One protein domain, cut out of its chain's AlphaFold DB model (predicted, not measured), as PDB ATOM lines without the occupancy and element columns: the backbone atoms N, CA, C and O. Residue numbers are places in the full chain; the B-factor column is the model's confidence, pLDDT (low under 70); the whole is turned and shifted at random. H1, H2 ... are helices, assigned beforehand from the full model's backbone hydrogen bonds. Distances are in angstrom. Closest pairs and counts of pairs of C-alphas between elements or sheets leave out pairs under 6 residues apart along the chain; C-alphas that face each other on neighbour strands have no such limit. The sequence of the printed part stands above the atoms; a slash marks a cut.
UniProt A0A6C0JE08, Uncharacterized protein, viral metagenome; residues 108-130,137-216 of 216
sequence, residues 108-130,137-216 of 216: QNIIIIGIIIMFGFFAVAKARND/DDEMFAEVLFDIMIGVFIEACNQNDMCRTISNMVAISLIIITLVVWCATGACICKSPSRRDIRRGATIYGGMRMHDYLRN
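What this domain is: This is residues 108 to 130 and 137 to 216 of the 216 residues of an uncharacterized protein of viral metagenome (UniProt A0A6C0JE08). In an open frame, H2 and H4 cross as an X, H3 turns off beyond H2, and H1 is near H3 alone. The printed part has 103 residues with four named helices, H1 to H4 in order, and is all helix. It is only just loose, close to compact, with radius of gyration of the C-alphas 15.5 A and spans 48 by 37 by 22 A.

Where its parts are: H1, residues 108 to 129, begins at C-alpha 108 (-20.886, 11.553, -49.404). H2 is residues 137 to 158; H3, residues 161 to 185, 36.1 A long; H4, residues 195 to 215, ending at (2.823, 15.250, -46.678).

How they stand to each other: H1 is close but not clearly touching H3, closest C-alphas 109 and 163, 7.8 A. H2 touches H4 at a steep tilt of 50 degrees, closest C-alphas 148 and 207, 4.1 A. H2 and H3 only just touch, only at the corner, with 3 C-alpha pairs within 8 A, closest 158 and 164, 4.9 A. O i to N i+4 pairs are within hydrogen-bond range throughout H2 and H3, 17 of 18 in H1, 16 of 17 in H4.

The domain as a whole: Residues 131 to 136 are cut out, a 13.2 A gap between C-alphas 130 and 137. Low confidence includes residues 119 to 130.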
ATOM      1  N   GLN A 108     -22.187  11.797 -50.029       61.00
ATOM      2  CA  GLN A 108     -20.886  11.553 -49.404       61.00
ATOM      3  C   GLN A 108     -20.809  11.957 -47.923       61.00
ATOM      4  O   GLN A 108     -20.261  11.202 -47.132       61.00
ATOM      5  N   ASN A 109     -21.379  13.089 -47.509       61.09
ATOM      6  CA  ASN A 109     -21.397  13.520 -46.107       61.09
ATOM      7  C   ASN A 109     -22.303  12.628 -45.245       61.09
ATOM      8  O   ASN A 109     -21.941  12.342 -44.109       61.09
ATOM      9  N   ILE A 110     -23.443  12.151 -45.770       70.38
ATOM     10  CA  ILE A 110     -24.277  11.157 -45.062       70.38
ATOM     11  C   ILE A 110     -23.505   9.849 -44.907       70.38
ATOM     12  O   ILE A 110     -23.518   9.269 -43.829       70.38
ATOM     13  N   ILE A 111     -22.818   9.401 -45.960       72.56
ATOM     14  CA  ILE A 111     -22.003   8.184 -45.918       72.56
ATOM     15  C   ILE A 111     -20.878   8.334 -44.887       72.56
ATOM     16  O   ILE A 111     -20.694   7.437 -44.075       72.56
ATOM     17  N   ILE A 112     -20.181   9.475 -44.848       70.62
ATOM     18  CA  ILE A 112     -19.122   9.740 -43.859       70.62
ATOM     19  C   ILE A 112     -19.684   9.733 -42.432       70.62
ATOM     20  O   ILE A 112     -19.125   9.069 -41.565       70.62
ATOM     21  N   ILE A 113     -20.810  10.411 -42.184       70.50
ATOM     22  CA  ILE A 113     -21.470  10.401 -40.868       70.50
ATOM     23  C   ILE A 113     -21.913   8.979 -40.500       70.50
ATOM     24  O   ILE A 113     -21.700   8.544 -39.372       70.50
ATOM     25  N   GLY A 114     -22.480   8.236 -41.451       74.69
ATOM     26  CA  GLY A 114     -22.898   6.849 -41.261       74.69
ATOM     27  C   GLY A 114     -21.728   5.933 -40.912       74.69
ATOM     28  O   GLY A 114     -21.854   5.126 -39.999       74.69
ATOM     29  N   ILE A 115     -20.580   6.111 -41.568       77.00
ATOM     30  CA  ILE A 115     -19.337   5.390 -41.275       77.00
ATOM     31  C   ILE A 115     -18.840   5.729 -39.862       77.00
ATOM     32  O   ILE A 115     -18.549   4.816 -39.097       77.00
ATOM     33  N   ILE A 116     -18.807   7.011 -39.479       71.44
ATOM     34  CA  ILE A 116     -18.390   7.443 -38.132       71.44
ATOM     35  C   ILE A 116     -19.295   6.832 -37.054       71.44
ATOM     36  O   ILE A 116     -18.803   6.333 -36.044       71.44
ATOM     37  N   ILE A 117     -20.612   6.829 -37.273       71.44
ATOM     38  CA  ILE A 117     -21.582   6.246 -36.337       71.44
ATOM     39  C   ILE A 117     -21.413   4.721 -36.260       71.44
ATOM     40  O   ILE A 117     -21.356   4.180 -35.158       71.44
ATOM     41  N   MET A 118     -21.274   4.032 -37.399       72.44
ATOM     42  CA  MET A 118     -21.010   2.586 -37.447       72.44
ATOM     43  C   MET A 118     -19.731   2.219 -36.688       72.44
ATOM     44  O   MET A 118     -19.745   1.295 -35.879       72.44
ATOM     45  N   PHE A 119     -18.646   2.970 -36.891       68.62
ATOM     46  CA  PHE A 119     -17.390   2.754 -36.171       68.62
ATOM     47  C   PHE A 119     -17.520   3.029 -34.671       68.62
ATOM     48  O   PHE A 119     -16.982   2.268 -33.870       68.62
ATOM     49  N   GLY A 120     -18.279   4.056 -34.273       64.94
ATOM     50  CA  GLY A 120     -18.584   4.320 -32.867       64.94
ATOM     51  C   GLY A 120     -19.326   3.157 -32.203       64.94
ATOM     52  O   GLY A 120     -18.947   2.721 -31.119       64.94
ATOM     53  N   PHE A 121     -20.331   2.590 -32.879       62.84
ATOM     54  CA  PHE A 121     -21.038   1.405 -32.386       62.84
ATOM     55  C   PHE A 121     -20.146   0.163 -32.340       62.84
ATOM     56  O   PHE A 121     -20.244  -0.604 -31.385       62.84
ATOM     57  N   PHE A 122     -19.255  -0.023 -33.315       66.19
ATOM     58  CA  PHE A 122     -18.323  -1.150 -33.330       66.19
ATOM     59  C   PHE A 122     -17.315  -1.079 -32.172       66.19
ATOM     60  O   PHE A 122     -17.080  -2.081 -31.502       66.19
ATOM     61  N   ALA A 123     -16.784   0.110 -31.869       60.69
ATOM     62  CA  ALA A 123     -15.890   0.321 -30.731       60.69
ATOM     63  C   ALA A 123     -16.590   0.071 -29.382       60.69
ATOM     64  O   ALA A 123     -16.012  -0.546 -28.491       60.69
ATOM     65  N   VAL A 124     -17.851   0.498 -29.245       58.75
ATOM     66  CA  VAL A 124     -18.666   0.239 -28.044       58.75
ATOM     67  C   VAL A 124     -19.024  -1.243 -27.910       58.75
ATOM     68  O   VAL A 124     -19.034  -1.767 -26.800       58.75
ATOM     69  N   ALA A 125     -19.310  -1.927 -29.020       60.41
ATOM     70  CA  ALA A 125     -19.591  -3.359 -29.023       60.41
ATOM     71  C   ALA A 125     -18.348  -4.182 -28.654       60.41
ATOM     72  O   ALA A 125     -18.457  -5.096 -27.844       60.41
ATOM     73  N   LYS A 126     -17.169  -3.823 -29.178       62.09
ATOM     74  CA  LYS A 126     -15.904  -4.485 -28.831       62.09
ATOM     75  C   LYS A 126     -15.528  -4.259 -27.364       62.09
ATOM     76  O   LYS A 126     -15.269  -5.223 -26.664       62.09
ATOM     77  N   ALA A 127     -15.668  -3.033 -26.850       55.28
ATOM     78  CA  ALA A 127     -15.397  -2.724 -25.441       55.28
ATOM     79  C   ALA A 127     -16.276  -3.488 -24.426       55.28
ATOM     80  O   ALA A 127     -15.954  -3.496 -23.244       55.28
ATOM     81  N   ARG A 128     -17.393  -4.092 -24.860       54.88
ATOM     82  CA  ARG A 128     -18.217  -4.984 -24.025       54.88
ATOM     83  C   ARG A 128     -17.787  -6.448 -24.068       54.88
ATOM     84  O   ARG A 128     -18.202  -7.195 -23.195       54.88
ATOM     85  N   ASN A 129     -17.020  -6.847 -25.078       53.41
ATOM     86  CA  ASN A 129     -16.527  -8.213 -25.235       53.41
ATOM     87  C   ASN A 129     -15.107  -8.388 -24.663       53.41
ATOM     88  O   ASN A 129     -14.695  -9.517 -24.447       53.41
ATOM     89  N   ASP A 130     -14.393  -7.294 -24.375       50.16
ATOM     90  CA  ASP A 130     -13.057  -7.277 -23.747       50.16
ATOM     91  C   ASP A 130     -13.058  -7.712 -22.253       50.16
ATOM     92  O   ASP A 130     -12.049  -7.538 -21.573       50.16
ATOM     93  N   ASP A 137      -1.621  -9.481 -26.732       56.44
ATOM     94  CA  ASP A 137      -0.568  -8.875 -27.570       56.44
ATOM     95  C   ASP A 137      -1.039  -8.467 -28.982       56.44
ATOM     96  O   ASP A 137      -0.760  -7.350 -29.443       56.44
ATOM     97  N   ASP A 138      -1.788  -9.332 -29.672       55.50
ATOM     98  CA  ASP A 138      -2.302  -9.052 -31.023       55.50
ATOM     99  C   ASP A 138      -3.403  -7.983 -30.995       55.50
ATOM    100  O   ASP A 138      -3.525  -7.139 -31.897       55.50
ATOM    101  N   GLU A 139      -4.167  -7.956 -29.907       63.91
ATOM    102  CA  GLU A 139      -5.175  -6.942 -29.647       63.91
ATOM    103  C   GLU A 139      -4.552  -5.562 -29.410       63.91
ATOM    104  O   GLU A 139      -5.047  -4.560 -29.941       63.91
ATOM    105  N   MET A 140      -3.417  -5.490 -28.703       65.69
ATOM    106  CA  MET A 140      -2.714  -4.226 -28.494       65.69
ATOM    107  C   MET A 140      -2.217  -3.626 -29.816       65.69
ATOM    108  O   MET A 140      -2.301  -2.409 -30.010       65.69
ATOM    109  N   PHE A 141      -1.714  -4.449 -30.741       69.25
ATOM    110  CA  PHE A 141      -1.239  -3.963 -32.038       69.25
ATOM    111  C   PHE A 141      -2.392  -3.485 -32.929       69.25
ATOM    112  O   PHE A 141      -2.303  -2.411 -33.534       69.25
ATOM    113  N   ALA A 142      -3.493  -4.241 -32.972       70.06
ATOM    114  CA  ALA A 142      -4.693  -3.851 -33.707       70.06
ATOM    115  C   ALA A 142      -5.290  -2.540 -33.166       70.06
ATOM    116  O   ALA A 142      -5.651  -1.663 -33.951       70.06
ATOM    117  N   GLU A 143      -5.329  -2.372 -31.841       71.19
ATOM    118  CA  GLU A 143      -5.778  -1.148 -31.170       71.19
ATOM    119  C   GLU A 143      -4.924   0.068 -31.568       71.19
ATOM    120  O   GLU A 143      -5.459   1.092 -31.995       71.19
ATOM    121  N   VAL A 144      -3.594  -0.052 -31.507       73.94
ATOM    122  CA  VAL A 144      -2.675   1.048 -31.846       73.94
ATOM    123  C   VAL A 144      -2.751   1.416 -33.331       73.94
ATOM    124  O   VAL A 144      -2.755   2.602 -33.673       73.94
ATOM    125  N   LEU A 145      -2.832   0.426 -34.225       73.56
ATOM    126  CA  LEU A 145      -2.992   0.671 -35.660       73.56
ATOM    127  C   LEU A 145      -4.304   1.413 -35.944       73.56
ATOM    128  O   LEU A 145      -4.334   2.346 -36.750       73.56
ATOM    129  N   PHE A 146      -5.375   1.021 -35.256       73.50
ATOM    130  CA  PHE A 146      -6.685   1.636 -35.401       73.50
ATOM    131  C   PHE A 146      -6.689   3.093 -34.921       73.50
ATOM    132  O   PHE A 146      -7.166   3.971 -35.639       73.50
ATOM    133  N   ASP A 147      -6.073   3.379 -33.773       74.44
ATOM    134  CA  ASP A 147      -5.911   4.741 -33.253       74.44
ATOM    135  C   ASP A 147      -5.130   5.646 -34.215       74.44
ATOM    136  O   ASP A 147      -5.511   6.796 -34.458       74.44
ATOM    137  N   ILE A 148      -4.053   5.124 -34.811       73.00
ATOM    138  CA  ILE A 148      -3.261   5.852 -35.810       73.00
ATOM    139  C   ILE A 148      -4.111   6.140 -37.053       73.00
ATOM    140  O   ILE A 148      -4.109   7.274 -37.537       73.00
ATOM    141  N   MET A 149      -4.876   5.160 -37.551       71.69
ATOM    142  CA  MET A 149      -5.781   5.367 -38.689       71.69
ATOM    143  C   MET A 149      -6.869   6.398 -38.386       71.69
ATOM    144  O   MET A 149      -7.164   7.233 -39.243       71.69
ATOM    145  N   ILE A 150      -7.432   6.391 -37.172       77.31
ATOM    146  CA  ILE A 150      -8.380   7.416 -36.721       77.31
ATOM    147  C   ILE A 150      -7.712   8.793 -36.730       77.31
ATOM    148  O   ILE A 150      -8.287   9.739 -37.267       77.31
ATOM    149  N   GLY A 151      -6.494   8.914 -36.195       73.75
ATOM    150  CA  GLY A 151      -5.736  10.166 -36.207       73.75
ATOM    151  C   GLY A 151      -5.510  10.702 -37.624       73.75
ATOM    152  O   GLY A 151      -5.793  11.868 -37.905       73.75
ATOM    153  N   VAL A 152      -5.090   9.839 -38.551       72.31
ATOM    154  CA  VAL A 152      -4.916  10.186 -39.973       72.31
ATOM    155  C   VAL A 152      -6.244  10.607 -40.611       72.31
ATOM    156  O   VAL A 152      -6.288  11.579 -41.364       72.31
ATOM    157  N   PHE A 153      -7.340   9.912 -40.303       73.06
ATOM    158  CA  PHE A 153      -8.665  10.227 -40.835       73.06
ATOM    159  C   PHE A 153      -9.193  11.575 -40.328       73.06
ATOM    160  O   PHE A 153      -9.739  12.354 -41.110       73.06
ATOM    161  N   ILE A 154      -9.006  11.875 -39.041       76.06
ATOM    162  CA  ILE A 154      -9.370  13.170 -38.451       76.06
ATOM    163  C   ILE A 154      -8.592  14.295 -39.138       76.06
ATOM    164  O   ILE A 154      -9.187  15.308 -39.510       76.06
ATOM    165  N   GLU A 155      -7.293  14.112 -39.371       77.00
ATOM    166  CA  GLU A 155      -6.480  15.137 -40.029       77.00
ATOM    167  C   GLU A 155      -6.837  15.304 -41.514       77.00
ATOM    168  O   GLU A 155      -6.956  16.422 -42.018       77.00
ATOM    169  N   ALA A 156      -7.135  14.210 -42.219       71.44
ATOM    170  CA  ALA A 156      -7.682  14.273 -43.572       71.44
ATOM    171  C   ALA A 156      -9.045  14.996 -43.607       71.44
ATOM    172  O   ALA A 156      -9.308  15.794 -44.510       71.44
ATOM    173  N   CYS A 157      -9.897  14.777 -42.601       74.00
ATOM    174  CA  CYS A 157     -11.179  15.461 -42.441       74.00
ATOM    175  C   CYS A 157     -11.002  16.965 -42.158       74.00
ATOM    176  O   CYS A 157     -11.751  17.780 -42.698       74.00
ATOM    177  N   ASN A 158      -9.972  17.369 -41.406       75.00
ATOM    178  CA  ASN A 158      -9.672  18.780 -41.134       75.00
ATOM    179  C   ASN A 158      -9.337  19.601 -42.390       75.00
ATOM    180  O   ASN A 158      -9.504  20.824 -42.376       75.00
ATOM    181  N   GLN A 159      -8.924  18.954 -43.483       75.69
ATOM    182  CA  GLN A 159      -8.649  19.623 -44.760       75.69
ATOM    183  C   GLN A 159      -9.920  20.075 -45.494       75.69
ATOM    184  O   GLN A 159      -9.839  20.916 -46.390       75.69
ATOM    185  N   ASN A 160     -11.089  19.538 -45.133       77.44
ATOM    186  CA  ASN A 160     -12.371  19.926 -45.709       77.44
ATOM    187  C   ASN A 160     -13.187  20.727 -44.688       77.44
ATOM    188  O   ASN A 160     -13.577  20.198 -43.647       77.44
ATOM    189  N   ASP A 161     -13.512  21.980 -45.018       74.00
ATOM    190  CA  ASP A 161     -14.261  22.883 -44.136       74.00
ATOM    191  C   ASP A 161     -15.578  22.268 -43.632       74.00
ATOM    192  O   ASP A 161     -15.903  22.408 -42.454       74.00
ATOM    193  N   MET A 162     -16.312  21.529 -44.476       70.12
ATOM    194  CA  MET A 162     -17.552  20.869 -44.047       70.12
ATOM    195  C   MET A 162     -17.294  19.736 -43.055       70.12
ATOM    196  O   MET A 162     -18.013  19.616 -42.064       70.12
ATOM    197  N   CYS A 163     -16.281  18.908 -43.315       72.88
ATOM    198  CA  CYS A 163     -15.949  17.774 -42.456       72.88
ATOM    199  C   CYS A 163     -15.454  18.272 -41.090       72.88
ATOM    200  O   CYS A 163     -15.930  17.804 -40.056       72.88
ATOM    201  N   ARG A 164     -14.631  19.330 -41.077       79.94
ATOM    202  CA  ARG A 164     -14.214  20.028 -39.854       79.94
ATOM    203  C   ARG A 164     -15.399  20.587 -39.067       79.94
ATOM    204  O   ARG A 164     -15.468  20.414 -37.853       79.94
ATOM    205  N   THR A 165     -16.349  21.249 -39.732       75.06
ATOM    206  CA  THR A 165     -17.545  21.788 -39.064       75.06
ATOM    207  C   THR A 165     -18.401  20.682 -38.447       75.06
ATOM    208  O   THR A 165     -18.837  20.828 -37.306       75.06
ATOM    209  N   ILE A 166     -18.619  19.577 -39.165       74.69
ATOM    210  CA  ILE A 166     -19.405  18.439 -38.670       74.69
ATOM    211  C   ILE A 166     -18.693  17.764 -37.493       74.69
ATOM    212  O   ILE A 166     -19.316  17.558 -36.457       74.69
ATOM    213  N   SER A 167     -17.393  17.486 -37.619       74.31
ATOM    214  CA  SER A 167     -16.580  16.893 -36.551       74.31
ATOM    215  C   SER A 167     -16.633  17.735 -35.271       74.31
ATOM    216  O   SER A 167     -16.932  17.220 -34.194       74.31
ATOM    217  N   ASN A 168     -16.484  19.059 -35.396       77.12
ATOM    218  CA  ASN A 168     -16.601  19.975 -34.262       77.12
ATOM    219  C   ASN A 168     -18.006  19.979 -33.646       77.12
ATOM    220  O   ASN A 168     -18.131  20.001 -32.423       77.12
ATOM    221  N   MET A 169     -19.069  19.948 -34.459       73.06
ATOM    222  CA  MET A 169     -20.437  19.858 -33.937       73.06
ATOM    223  C   MET A 169     -20.670  18.553 -33.174       73.06
ATOM    224  O   MET A 169     -21.249  18.586 -32.089       73.06
ATOM    225  N   VAL A 170     -20.188  17.425 -33.702       78.00
ATOM    226  CA  VAL A 170     -20.279  16.123 -33.030       78.00
ATOM    227  C   VAL A 170     -19.514  16.158 -31.708       78.00
ATOM    228  O   VAL A 170     -20.092  15.830 -30.674       78.00
ATOM    229  N   ALA A 171     -18.270  16.641 -31.700       77.94
ATOM    230  CA  ALA A 171     -17.464  16.753 -30.485       77.94
ATOM    231  C   ALA A 171     -18.152  17.608 -29.406       77.94
ATOM    232  O   ALA A 171     -18.284  17.179 -28.262       77.94
ATOM    233  N   ILE A 172     -18.664  18.786 -29.779       76.38
ATOM    234  CA  ILE A 172     -19.401  19.666 -28.860       76.38
ATOM    235  C   ILE A 172     -20.663  18.970 -28.339       76.38
ATOM    236  O   ILE A 172     -20.944  19.031 -27.144       76.38
ATOM    237  N   SER A 173     -21.414  18.281 -29.205       71.62
ATOM    238  CA  SER A 173     -22.630  17.573 -28.796       71.62
ATOM    239  C   SER A 173     -22.345  16.452 -27.797       71.62
ATOM    240  O   SER A 173     -23.059  16.340 -26.803       71.62
ATOM    241  N   LEU A 174     -21.265  15.687 -27.994       79.31
ATOM    242  CA  LEU A 174     -20.846  14.639 -27.064       79.31
ATOM    243  C   LEU A 174     -20.450  15.232 -25.713       79.31
ATOM    244  O   LEU A 174     -20.928  14.753 -24.692       79.31
ATOM    245  N   ILE A 175     -19.674  16.321 -25.700       79.62
ATOM    246  CA  ILE A 175     -19.311  17.027 -24.462       79.62
ATOM    247  C   ILE A 175     -20.567  17.479 -23.706       79.62
ATOM    248  O   ILE A 175     -20.670  17.268 -22.500       79.62
ATOM    249  N   ILE A 176     -21.540  18.071 -24.405       76.62
ATOM    250  CA  ILE A 176     -22.797  18.521 -23.793       76.62
ATOM    251  C   ILE A 176     -23.582  17.333 -23.233       76.62
ATOM    252  O   ILE A 176     -24.057  17.411 -22.105       76.62
ATOM    253  N   ILE A 177     -23.702  16.231 -23.976       76.06
ATOM    254  CA  ILE A 177     -24.396  15.023 -23.509       76.06
ATOM    255  C   ILE A 177     -23.712  14.476 -22.254       76.06
ATOM    256  O   ILE A 177     -24.390  14.211 -21.265       76.06
ATOM    257  N   THR A 178     -22.382  14.363 -22.252       73.44
ATOM    258  CA  THR A 178     -21.621  13.905 -21.083       73.44
ATOM    259  C   THR A 178     -21.831  14.826 -19.883       73.44
ATOM    260  O   THR A 178     -22.041  14.336 -18.775       73.44
ATOM    261  N   LEU A 179     -21.853  16.147 -20.087       75.62
ATOM    262  CA  LEU A 179     -22.148  17.117 -19.030       75.62
ATOM    263  C   LEU A 179     -23.580  16.986 -18.501       75.62
ATOM    264  O   LEU A 179     -23.785  17.030 -17.294       75.62
ATOM    265  N   VAL A 180     -24.573  16.795 -19.373       78.31
ATOM    266  CA  VAL A 180     -25.972  16.601 -18.961       78.31
ATOM    267  C   VAL A 180     -26.128  15.307 -18.170       78.31
ATOM    268  O   VAL A 180     -26.757  15.321 -17.117       78.31
ATOM    269  N   VAL A 181     -25.530  14.204 -18.631       76.00
ATOM    270  CA  VAL A 181     -25.545  12.918 -17.918       76.00
ATOM    271  C   VAL A 181     -24.874  13.057 -16.554       76.00
ATOM    272  O   VAL A 181     -25.413  12.569 -15.560       76.00
ATOM    273  N   TRP A 182     -23.749  13.768 -16.480       73.06
ATOM    274  CA  TRP A 182     -23.068  14.054 -15.221       73.06
ATOM    275  C   TRP A 182     -23.963  14.866 -14.270       73.06
ATOM    276  O   TRP A 182     -24.173  14.460 -13.127       73.06
ATOM    277  N   CYS A 183     -24.573  15.954 -14.747       76.00
ATOM    278  CA  CYS A 183     -25.500  16.762 -13.952       76.00
ATOM    279  C   CYS A 183     -26.752  15.983 -13.507       76.00
ATOM    280  O   CYS A 183     -27.246  16.213 -12.407       76.00
ATOM    281  N   ALA A 184     -27.272  15.076 -14.339       75.12
ATOM    282  CA  ALA A 184     -28.508  14.338 -14.076       75.12
ATOM    283  C   ALA A 184     -28.317  13.131 -13.145       75.12
ATOM    284  O   ALA A 184     -29.206  12.814 -12.361       75.12
ATOM    285  N   THR A 185     -27.176  12.446 -13.229       75.56
ATOM    286  CA  THR A 185     -26.903  11.252 -12.410       75.56
ATOM    287  C   THR A 185     -26.218  11.580 -11.088       75.56
ATOM    288  O   THR A 185     -26.229  10.748 -10.185       75.56
ATOM    289  N   GLY A 186     -25.590  12.757 -10.961       63.22
ATOM    290  CA  GLY A 186     -24.804  13.139  -9.781       63.22
ATOM    291  C   GLY A 186     -23.540  12.293  -9.570       63.22
ATOM    292  O   GLY A 186     -22.724  12.599  -8.701       63.22
ATOM    293  N   ALA A 187     -23.340  11.253 -10.383       61.56
ATOM    294  CA  ALA A 187     -22.141  10.446 -10.408       61.56
ATOM    295  C   ALA A 187     -21.050  11.252 -11.109       61.56
ATOM    296  O   ALA A 187     -21.091  11.456 -12.324       61.56
ATOM    297  N   CYS A 188     -20.058  11.723 -10.352       59.00
ATOM    298  CA  CYS A 188     -18.856  12.203 -11.003       59.00
ATOM    299  C   CYS A 188     -18.188  11.021 -11.705       59.00
ATOM    300  O   CYS A 188     -17.708  10.101 -11.040       59.00
ATOM    301  N   ILE A 189     -18.063  11.083 -13.032       56.69
ATOM    302  CA  ILE A 189     -17.133  10.245 -13.805       56.69
ATOM    303  C   ILE A 189     -15.697  10.761 -13.553       56.69
ATOM    304  O   ILE A 189     -14.900  10.964 -14.457       56.69
ATOM    305  N   CYS A 190     -15.358  10.997 -12.285       57.88
ATOM    306  CA  CYS A 190     -14.042  11.379 -11.785       57.88
ATOM    307  C   CYS A 190     -13.106  10.156 -11.738       57.88
ATOM    308  O   CYS A 190     -12.119  10.157 -11.002       57.88
ATOM    309  N   LYS A 191     -13.422   9.074 -12.463       63.22
ATOM    310  CA  LYS A 191     -12.499   7.953 -12.594       63.22
ATOM    311  C   LYS A 191     -11.333   8.495 -13.411       63.22
ATOM    312  O   LYS A 191     -11.533   8.933 -14.542       63.22
ATOM    313  N   SER A 192     -10.147   8.560 -12.803       64.38
ATOM    314  CA  SER A 192      -8.953   9.008 -13.515       64.38
ATOM    315  C   SER A 192      -8.836   8.205 -14.810       64.38
ATOM    316  O   SER A 192      -9.046   6.986 -14.746       64.38
ATOM    317  N   PRO A 193      -8.513   8.842 -15.947       69.56
ATOM    318  CA  PRO A 193      -8.362   8.126 -17.205       69.56
ATOM    319  C   PRO A 193      -7.399   6.958 -16.998       69.56
ATOM    320  O   PRO A 193      -6.359   7.104 -16.344       69.56
ATOM    321  N   SER A 194      -7.776   5.780 -17.487       75.00
ATOM    322  CA  SER A 194      -6.926   4.604 -17.361       75.00
ATOM    323  C   SER A 194      -5.641   4.807 -18.171       75.00
ATOM    324  O   SER A 194      -5.578   5.627 -19.094       75.00
ATOM    325  N   ARG A 195      -4.587   4.037 -17.869       74.38
ATOM    326  CA  ARG A 195      -3.367   4.045 -18.699       74.38
ATOM    327  C   ARG A 195      -3.675   3.706 -20.164       74.38
ATOM    328  O   ARG A 195      -3.017   4.252 -21.047       74.38
ATOM    329  N   ARG A 196      -4.688   2.864 -20.411       72.69
ATOM    330  CA  ARG A 196      -5.193   2.527 -21.752       72.69
ATOM    331  C   ARG A 196      -5.769   3.768 -22.444       72.69
ATOM    332  O   ARG A 196      -5.362   4.063 -23.560       72.69
ATOM    333  N   ASP A 197      -6.594   4.562 -21.758       71.38
ATOM    334  CA  ASP A 197      -7.202   5.784 -22.320       71.38
ATOM    335  C   ASP A 197      -6.162   6.854 -22.670       71.38
ATOM    336  O   ASP A 197      -6.226   7.479 -23.729       71.38
ATOM    337  N   ILE A 198      -5.166   7.046 -21.797       76.94
ATOM    338  CA  ILE A 198      -4.068   7.994 -22.041       76.94
ATOM    339  C   ILE A 198      -3.237   7.544 -23.248       76.94
ATOM    340  O   ILE A 198      -2.883   8.369 -24.092       76.94
ATOM    341  N   ARG A 199      -2.947   6.238 -23.352       77.31
ATOM    342  CA  ARG A 199      -2.216   5.662 -24.486       77.31
ATOM    343  C   ARG A 199      -2.976   5.870 -25.792       77.31
ATOM    344  O   ARG A 199      -2.368   6.376 -26.729       77.31
ATOM    345  N   ARG A 200      -4.281   5.576 -25.818       75.88
ATOM    346  CA  ARG A 200      -5.155   5.789 -26.985       75.88
ATOM    347  C   ARG A 200      -5.186   7.251 -27.429       75.88
ATOM    348  O   ARG A 200      -5.039   7.571 -28.604       75.88
ATOM    349  N   GLY A 201      -5.298   8.180 -26.478       75.00
ATOM    350  CA  GLY A 201      -5.221   9.612 -26.780       75.00
ATOM    351  C   GLY A 201      -3.880  10.013 -27.411       75.00
ATOM    352  O   GLY A 201      -3.843  10.801 -28.358       75.00
ATOM    353  N   ALA A 202      -2.776   9.445 -26.919       77.75
ATOM    354  CA  ALA A 202      -1.438   9.717 -27.433       77.75
ATOM    355  C   ALA A 202      -1.197   9.120 -28.832       77.75
ATOM    356  O   ALA A 202      -0.594   9.785 -29.674       77.75
ATOM    357  N   THR A 203      -1.680   7.905 -29.107       79.88
ATOM    358  CA  THR A 203      -1.556   7.237 -30.418       79.88
ATOM    359  C   THR A 203      -2.391   7.930 -31.489       79.88
ATOM    360  O   THR A 203      -1.874   8.168 -32.582       79.88
ATOM    361  N   ILE A 204      -3.614   8.366 -31.166       79.19
ATOM    362  CA  ILE A 204      -4.443   9.177 -32.076       79.19
ATOM    363  C   ILE A 204      -3.726  10.490 -32.424       79.19
ATOM    364  O   ILE A 204      -3.604  10.842 -33.600       79.19
ATOM    365  N   TYR A 205      -3.195  11.200 -31.422       77.62
ATOM    366  CA  TYR A 205      -2.433  12.433 -31.650       77.62
ATOM    367  C   TYR A 205      -1.172  12.194 -32.496       77.62
ATOM    368  O   TYR A 205      -0.851  12.985 -33.387       77.62
ATOM    369  N   GLY A 206      -0.472  11.085 -32.246       79.25
ATOM    370  CA  GLY A 206       0.668  10.645 -33.048       79.25
ATOM    371  C   GLY A 206       0.290  10.406 -34.511       79.25
ATOM    372  O   GLY A 206       0.978  10.898 -35.403       79.25
ATOM    373  N   GLY A 207      -0.840   9.738 -34.764       76.69
ATOM    374  CA  GLY A 207      -1.373   9.514 -36.109       76.69
ATOM    375  C   GLY A 207      -1.692  10.811 -36.857       76.69
ATOM    376  O   GLY A 207      -1.317  10.951 -38.022       76.69
ATOM    377  N   MET A 208      -2.289  11.799 -36.178       79.00
ATOM    378  CA  MET A 208      -2.536  13.129 -36.760       79.00
ATOM    379  C   MET A 208      -1.229  13.796 -37.218       79.00
ATOM    380  O   MET A 208      -1.125  14.271 -38.346       79.00
ATOM    381  N   ARG A 209      -0.189  13.778 -36.373       81.44
ATOM    382  CA  ARG A 209       1.127  14.359 -36.702       81.44
ATOM    383  C   ARG A 209       1.874  13.587 -37.787       81.44
ATOM    384  O   ARG A 209       2.619  14.187 -38.559       81.44
ATOM    385  N   MET A 210       1.692  12.270 -37.850       76.94
ATOM    386  CA  MET A 210       2.322  11.423 -38.862       76.94
ATOM    387  C   MET A 210       1.797  11.739 -40.264       76.94
ATOM    388  O   MET A 210       2.584  11.798 -41.208       76.94
ATOM    389  N   HIS A 211       0.496  12.017 -40.396       77.56
ATOM    390  CA  HIS A 211      -0.091  12.476 -41.654       77.56
ATOM    391  C   HIS A 211       0.573  13.775 -42.155       77.56
ATOM    392  O   HIS A 211       0.920  13.876 -43.332       77.56
ATOM    393  N   ASP A 212       0.813  14.747 -41.267       72.38
ATOM    394  CA  ASP A 212       1.490  16.002 -41.626       72.38
ATOM    395  C   ASP A 212       2.944  15.791 -42.059       72.38
ATOM    396  O   ASP A 212       3.429  16.477 -42.960       72.38
ATOM    397  N   TYR A 213       3.644  14.839 -41.434       75.12
ATOM    398  CA  TYR A 213       5.023  14.510 -41.786       75.12
ATOM    399  C   TYR A 213       5.121  13.819 -43.151       75.12
ATOM    400  O   TYR A 213       5.990  14.168 -43.938       75.12
ATOM    401  N   LEU A 214       4.206  12.893 -43.464       71.94
ATOM    402  CA  LEU A 214       4.163  12.189 -44.756       71.94
ATOM    403  C   LEU A 214       3.784  13.092 -45.941       71.94
ATOM    404  O   LEU A 214       3.940  12.698 -47.095       71.94
ATOM    405  N   ARG A 215       3.244  14.280 -45.664       64.69
ATOM    406  CA  ARG A 215       2.823  15.250 -46.678       64.69
ATOM    407  C   ARG A 215       3.943  16.213 -47.105       64.69
ATOM    408  O   ARG A 215       3.817  16.814 -48.174       64.69
ATOM    409  N   ASN A 216       4.979  16.385 -46.282       53.88
ATOM    410  CA  ASN A 216       6.145  17.230 -46.573       53.88
ATOM    411  C   ASN A 216       7.265  16.432 -47.240       53.88
ATOM    412  O   ASN A 216       7.982  17.051 -48.058       53.88
TER     413      ASN A 216